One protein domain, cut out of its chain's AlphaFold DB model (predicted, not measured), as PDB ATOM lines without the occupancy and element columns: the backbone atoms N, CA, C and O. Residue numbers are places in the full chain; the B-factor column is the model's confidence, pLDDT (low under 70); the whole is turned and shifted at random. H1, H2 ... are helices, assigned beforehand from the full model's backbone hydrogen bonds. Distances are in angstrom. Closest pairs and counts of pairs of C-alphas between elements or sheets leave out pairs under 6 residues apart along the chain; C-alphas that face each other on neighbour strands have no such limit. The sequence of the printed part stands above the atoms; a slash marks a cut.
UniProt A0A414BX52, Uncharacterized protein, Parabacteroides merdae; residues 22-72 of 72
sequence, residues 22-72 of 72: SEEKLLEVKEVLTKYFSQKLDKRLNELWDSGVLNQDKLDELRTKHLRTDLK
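This is residues 22 to 72 of the 72 residues of an uncharacterized protein of Parabacteroides merdae (UniProt A0A414BX52). One long, straight helix, H1, makes the long arm of an open V; a tight turn at its end leads into the short helix H2, which with the tail of residues 65 to 72 makes the shorter arm. No part packs over H1 along most of its length. The printed part has 51 residues with two named helices, H1 then H2, no named strand, and the class is all helix. It is extended, with a radius of gyration of the C-alphas of 15.9 A, and only just flat, spanning 46 by 31 by 14 A.

H1, residues 23 to 50, is 40.3 A long, from C-alpha 23 at (35.244, 52.771, -40.377) to C-alpha 50 at (38.749, 12.942, -45.678). H2, residues 56 to 64, ends with C-alpha 64 at (41.877, 18.175, -23.764).

H1 and H2 are apart, joined by a tight link of 5 residues. In both, every O i to N i+4 pair is within hydrogen-bond range.

The C-alphas farthest apart, of Ser 22 and Asp 57, are 46.4 A apart. The printed part has no cut. Residues 66 to 72 have pLDDT under 70.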
ATOM      1  N   SER A  22      37.049  55.441 -44.043       84.75
ATOM      2  CA  SER A  22      35.847  55.239 -43.235       84.75
ATOM      3  C   SER A  22      35.931  53.950 -42.408       84.75
ATOM      4  O   SER A  22      36.543  52.948 -42.805       84.75
ATOM      5  N   GLU A  23      35.310  53.962 -41.228       82.06
ATOM      6  CA  GLU A  23      35.244  52.771 -40.377       82.06
ATOM      7  C   GLU A  23      34.430  51.657 -41.046       82.06
ATOM      8  O   GLU A  23      34.764  50.476 -40.914       82.06
ATOM      9  N   GLU A  24      33.415  52.030 -41.826       85.62
ATOM     10  CA  GLU A  24      32.607  51.128 -42.636       85.62
ATOM     11  C   GLU A  24      33.482  50.345 -43.617       85.62
ATOM     12  O   GLU A  24      33.403  49.114 -43.675       85.62
ATOM     13  N   LYS A  25      34.397  51.020 -44.329       82.44
ATOM     14  CA  LYS A  25      35.268  50.336 -45.286       82.44
ATOM     15  C   LYS A  25      36.246  49.387 -44.609       82.44
ATOM     16  O   LYS A  25      36.514  48.290 -45.113       82.44
ATOM     17  N   LEU A  26      36.763  49.777 -43.446       81.94
ATOM     18  CA  LEU A  26      37.599  48.901 -42.632       81.94
ATOM     19  C   LEU A  26      36.839  47.632 -42.218       81.94
ATOM     20  O   LEU A  26      37.421  46.542 -42.233       81.94
ATOM     21  N   LEU A  27      35.561  47.756 -41.856       86.75
ATOM     22  CA  LEU A  27      34.727  46.621 -41.475       86.75
ATOM     23  C   LEU A  27      34.495  45.670 -42.656       86.75
ATOM     24  O   LEU A  27      34.704  44.467 -42.505       86.75
ATOM     25  N   GLU A  28      34.183  46.200 -43.841       87.31
ATOM     26  CA  GLU A  28      34.036  45.400 -45.065       87.31
ATOM     27  C   GLU A  28      35.312  44.611 -45.393       87.31
ATOM     28  O   GLU A  28      35.268  43.413 -45.680       87.31
ATOM     29  N   VAL A  29      36.480  45.259 -45.322       85.19
ATOM     30  CA  VAL A  29      37.764  44.597 -45.598       85.19
ATOM     31  C   VAL A  29      38.051  43.506 -44.564       85.19
ATOM     32  O   VAL A  29      38.501  42.416 -44.930       85.19
ATOM     33  N   LYS A  30      37.759  43.755 -43.280       85.69
ATOM     34  CA  LYS A  30      37.871  42.734 -42.227       85.69
ATOM     35  C   LYS A  30      36.956  41.547 -42.500       85.69
ATOM     36  O   LYS A  30      37.393  40.409 -42.325       85.69
ATOM     37  N   GLU A  31      35.726  41.786 -42.935       91.12
ATOM     38  CA  GLU A  31      34.766  40.728 -43.238       91.12
ATOM     39  C   GLU A  31      35.246  39.857 -44.406       91.12
ATOM     40  O   GLU A  31      35.296  38.631 -44.280       91.12
ATOM     41  N   VAL A  32      35.700  40.472 -45.503       91.12
ATOM     42  CA  VAL A  32      36.232  39.752 -46.672       91.12
ATOM     43  C   VAL A  32      37.442  38.896 -46.298       91.12
ATOM     44  O   VAL A  32      37.503  37.718 -46.660       91.12
ATOM     45  N   LEU A  33      38.393  39.457 -45.545       88.06
ATOM     46  CA  LEU A  33      39.579  38.723 -45.097       88.06
ATOM     47  C   LEU A  33      39.207  37.573 -44.161       88.06
ATOM     48  O   LEU A  33      39.681  36.452 -44.353       88.06
ATOM     49  N   THR A  34      38.333  37.825 -43.184       89.75
ATOM     50  CA  THR A  34      37.870  36.803 -42.235       89.75
ATOM     51  C   THR A  34      37.202  35.659 -42.980       89.75
ATOM     52  O   THR A  34      37.573  34.504 -42.793       89.75
ATOM     53  N   LYS A  35      36.289  35.972 -43.904       93.62
ATOM     54  CA  LYS A  35      35.606  34.978 -44.729       93.62
ATOM     55  C   LYS A  35      36.586  34.147 -45.555       93.62
ATOM     56  O   LYS A  35      36.476  32.923 -45.560       93.62
ATOM     57  N   TYR A  36      37.556  34.784 -46.213       92.00
ATOM     58  CA  TYR A  36      38.568  34.084 -47.007       92.00
ATOM     59  C   TYR A  36      39.378  33.094 -46.160       92.00
ATOM     60  O   TYR A  36      39.561  31.937 -46.551       92.00
ATOM     61  N   PHE A  37      39.852  33.525 -44.988       89.75
ATOM     62  CA  PHE A  37      40.640  32.659 -44.116       89.75
ATOM     63  C   PHE A  37      39.801  31.550 -43.480       89.75
ATOM     64  O   PHE A  37      40.275  30.416 -43.457       89.75
ATOM     65  N   SER A  38      38.565  31.824 -43.053       92.62
ATOM     66  CA  SER A  38      37.650  30.792 -42.548       92.62
ATOM     67  C   SER A  38      37.391  29.721 -43.603       92.62
ATOM     68  O   SER A  38      37.642  28.551 -43.349       92.62
ATOM     69  N   GLN A  39      37.041  30.110 -44.833       94.81
ATOM     70  CA  GLN A  39      36.817  29.153 -45.925       94.81
ATOM     71  C   GLN A  39      38.059  28.309 -46.235       94.81
ATOM     72  O   GLN A  39      37.962  27.113 -46.512       94.81
ATOM     73  N   LYS A  40      39.249  28.917 -46.193       93.69
ATOM     74  CA  LYS A  40      40.511  28.201 -46.406       93.69
ATOM     75  C   LYS A  40      40.815  27.222 -45.271       93.69
ATOM     76  O   LYS A  40      41.354  26.148 -45.538       93.69
ATOM     77  N   LEU A  41      40.507  27.595 -44.030       91.69
ATOM     78  CA  LEU A  41      40.653  26.727 -42.863       91.69
ATOM     79  C   LEU A  41      39.668  25.562 -42.926       91.69
ATOM     80  O   LEU A  41      40.107  24.422 -42.821       91.69
ATOM     81  N   ASP A  42      38.393  25.832 -43.196       91.12
ATOM     82  CA  ASP A  42      37.352  24.811 -43.332       91.12
ATOM     83  C   ASP A  42      37.714  23.802 -44.422       91.12
ATOM     84  O   ASP A  42      37.664  22.594 -44.203       91.12
ATOM     85  N   LYS A  43      38.182  24.282 -45.582       94.81
ATOM     86  CA  LYS A  43      38.634  23.404 -46.667       94.81
ATOM     87  C   LYS A  43      39.774  22.486 -46.222       94.81
ATOM     88  O   LYS A  43      39.723  21.291 -46.484       94.81
ATOM     89  N   ARG A  44      40.784  23.026 -45.534       91.56
ATOM     90  CA  ARG A  44      41.905  22.223 -45.020       91.56
ATOM     91  C   ARG A  44      41.461  21.229 -43.952       91.56
ATOM     92  O   ARG A  44      41.969  20.117 -43.928       91.56
ATOM     93  N   LEU A  45      40.540  21.616 -43.070       89.81
ATOM     94  CA  LEU A  45      39.982  20.714 -42.062       89.81
ATOM     95  C   LEU A  45      39.240  19.550 -42.723       89.81
ATOM     96  O   LEU A  45      39.469  18.407 -42.337       89.81
ATOM     97  N   ASN A  46      38.443  19.825 -43.756       92.00
ATOM     98  CA  ASN A  46      37.768  18.789 -44.537       92.00
ATOM     99  C   ASN A  46      38.775  17.864 -45.237       92.00
ATOM    100  O   ASN A  46      38.667  16.653 -45.113       92.00
ATOM    101  N   GLU A  47      39.816  18.404 -45.883       94.25
ATOM    102  CA  GLU A  47      40.885  17.596 -46.500       94.25
ATOM    103  C   GLU A  47      41.596  16.686 -45.476       94.25
ATOM    104  O   GLU A  47      41.918  15.529 -45.758       94.25
ATOM    105  N   LEU A  48      41.838  17.190 -44.261       93.06
ATOM    106  CA  LEU A  48      42.430  16.406 -43.175       93.06
ATOM    107  C   LEU A  48      41.479  15.323 -42.653       93.06
ATOM    108  O   LEU A  48      41.942  14.241 -42.288       93.06
ATOM    109  N   TRP A  49      40.177  15.601 -42.621       89.94
ATOM    110  CA  TRP A  49      39.150  14.636 -42.242       89.94
ATOM    111  C   TRP A  49      39.021  13.519 -43.284       89.94
ATOM    112  O   TRP A  49      39.127  12.341 -42.946       89.94
ATOM    113  N   ASP A  50      38.901  13.882 -44.561       92.69
ATOM    114  CA  ASP A  50      38.749  12.942 -45.678       92.69
ATOM    115  C   ASP A  50      39.989  12.055 -45.868       92.69
ATOM    116  O   ASP A  50      39.881  10.892 -46.255       92.69
ATOM    117  N   SER A  51      41.180  12.574 -45.556       93.50
ATOM    118  CA  SER A  51      42.425  11.790 -45.571       93.50
ATOM    119  C   SER A  51      42.599  10.866 -44.356       93.50
ATOM    120  O   SER A  51      43.571  10.113 -44.301       93.50
ATOM    121  N   GLY A  52      41.702  10.924 -43.364       88.25
ATOM    122  CA  GLY A  52      41.795  10.168 -42.108       88.25
ATOM    123  C   GLY A  52      42.911  10.644 -41.167       88.25
ATOM    124  O   GLY A  52      43.141  10.057 -40.102       88.25
ATOM    125  N   VAL A  53      43.623  11.719 -41.532       87.75
ATOM    126  CA  VAL A  53      44.643  12.349 -40.684       87.75
ATOM    127  C   VAL A  53      43.989  13.001 -39.470       87.75
ATOM    128  O   VAL A  53      44.558  12.944 -38.381       87.75
ATOM    129  N   LEU A  54      42.794  13.561 -39.638       85.69
ATOM    130  CA  LEU A  54      41.931  14.057 -38.575       85.69
ATOM    131  C   LEU A  54      40.731  13.117 -38.420       85.69
ATOM    132  O   LEU A  54      40.144  12.686 -39.405       85.69
ATOM    133  N   ASN A  55      40.376  12.786 -37.183       87.06
ATOM    134  CA  ASN A  55      39.205  11.978 -36.846       87.06
ATOM    135  C   ASN A  55      38.697  12.364 -35.446       87.06
ATOM    136  O   ASN A  55      39.310  13.197 -34.772       87.06
ATOM    137  N   GLN A  56      37.579  11.772 -35.020       84.69
ATOM    138  CA  GLN A  56      36.929  12.115 -33.752       84.69
ATOM    139  C   GLN A  56      37.858  11.919 -32.542       84.69
ATOM    140  O   GLN A  56      37.998  12.834 -31.737       84.69
ATOM    141  N   ASP A  57      38.588  10.803 -32.481       86.19
ATOM    142  CA  ASP A  57      39.511  10.510 -31.376       86.19
ATOM    143  C   ASP A  57      40.629  11.563 -31.256       86.19
ATOM    144  O   ASP A  57      40.954  12.025 -30.162       86.19
ATOM    145  N   LYS A  58      41.191  12.008 -32.390       84.06
ATOM    146  CA  LYS A  58      42.208  13.072 -32.422       84.06
ATOM    147  C   LYS A  58      41.634  14.437 -32.051       84.06
ATOM    148  O   LYS A  58      42.334  15.238 -31.435       84.06
ATOM    149  N   LEU A  59      40.385  14.728 -32.419       83.50
ATOM    150  CA  LEU A  59      39.708  15.956 -31.991       83.50
ATOM    151  C   LEU A  59      39.468  15.966 -30.481       83.50
ATOM    152  O   LEU A  59      39.673  17.000 -29.846       83.50
ATOM    153  N   ASP A  60      39.083  14.830 -29.905       84.44
ATOM    154  CA  ASP A  60      38.877  14.698 -28.465       84.44
ATOM    155  C   ASP A  60      40.205  14.822 -27.699       84.44
ATOM    156  O   ASP A  60      40.274  15.527 -26.689       84.44
ATOM    157  N   GLU A  61      41.300  14.274 -28.236       82.81
ATOM    158  CA  GLU A  61      42.649  14.513 -27.711       82.81
ATOM    159  C   GLU A  61      43.026  16.007 -27.777       82.81
ATOM    160  O   GLU A  61      43.468  16.588 -26.784       82.81
ATOM    161  N   LEU A  62      42.797  16.666 -28.919       81.00
ATOM    162  CA  LEU A  62      43.076  18.097 -29.095       81.00
ATOM    163  C   LEU A  62      42.232  18.979 -28.169       81.00
ATOM    164  O   LEU A  62      42.724  19.999 -27.693       81.00
ATOM    165  N   ARG A  63      40.986  18.592 -27.877       75.38
ATOM    166  CA  ARG A  63      40.087  19.323 -26.971       75.38
ATOM    167  C   ARG A  63      40.591  19.332 -25.529       75.38
ATOM    168  O   ARG A  63      40.348  20.302 -24.813       75.38
ATOM    169  N   THR A  64      41.278  18.272 -25.108       77.19
ATOM    170  CA  THR A  64      41.877  18.175 -23.764       77.19
ATOM    171  C   THR A  64      43.228  18.883 -23.656       77.19
ATOM    172  O   THR A  64      43.667  19.204 -22.552       77.19
ATOM    173  N   LYS A  65      43.874  19.196 -24.787       75.25
ATOM    174  CA  LYS A  65      45.112  19.977 -24.829       75.25
ATOM    175  C   LYS A  65      44.792  21.471 -24.831       75.25
ATOM    176  O   LYS A  65      44.239  22.013 -25.787       75.25
ATOM    177  N   HIS A  66      45.196  22.176 -23.777       65.75
ATOM    178  CA  HIS A  66      45.114  23.636 -23.707       65.75
ATOM    179  C   HIS A  66      46.223  24.299 -24.543       65.75
ATOM    180  O   HIS A  66      47.025  25.080 -24.043       65.75
ATOM    181  N   LEU A  67      46.215  24.052 -25.857       65.38
ATOM    182  CA  LEU A  67      47.235  24.510 -26.814       65.38
ATOM    183  C   LEU A  67      47.444  26.035 -26.824       65.38
ATOM    184  O   LEU A  67      48.498  26.516 -27.220       65.38
ATOM    185  N   ARG A  68      46.438  26.806 -26.394       59.19
ATOM    186  CA  ARG A  68      46.533  28.268 -26.246       59.19
ATOM    187  C   ARG A  68      47.341  28.709 -25.022       59.19
ATOM    188  O   ARG A  68      47.832  29.829 -25.018       59.19
ATOM    189  N   THR A  69      47.451  27.861 -24.006       58.88
ATOM    190  CA  THR A  69      48.144  28.147 -22.742       58.88
ATOM    191  C   THR A  69      49.570  27.587 -22.738       58.88
ATOM    192  O   THR A  69      50.434  28.123 -22.050       58.88
ATOM    193  N   ASP A  70      49.822  26.545 -23.534       56.50
ATOM    194  CA  ASP A  70      51.119  25.858 -23.620       56.50
ATOM    195  C   ASP A  70      52.155  26.579 -24.508       56.50
ATOM    196  O   ASP A  70      53.329  26.213 -24.517       56.50
ATOM    197  N   LEU A  71      51.754  27.632 -25.229       48.38
ATOM    198  CA  LEU A  71      52.666  28.541 -25.930       48.38
ATOM    199  C   LEU A  71      53.187  29.599 -24.941       48.38
ATOM    200  O   LEU A  71      52.640  30.699 -24.861       48.38
ATOM    201  N   LYS A  72      54.214  29.240 -24.164       41.69
ATOM    202  CA  LYS A  72      55.044  30.188 -23.401       41.69
ATOM    203  C   LYS A  72      56.300  30.566 -24.169       41.69
ATOM    204  O   LYS A  72      56.886  29.663 -24.804       41.69
TER     205      LYS A  72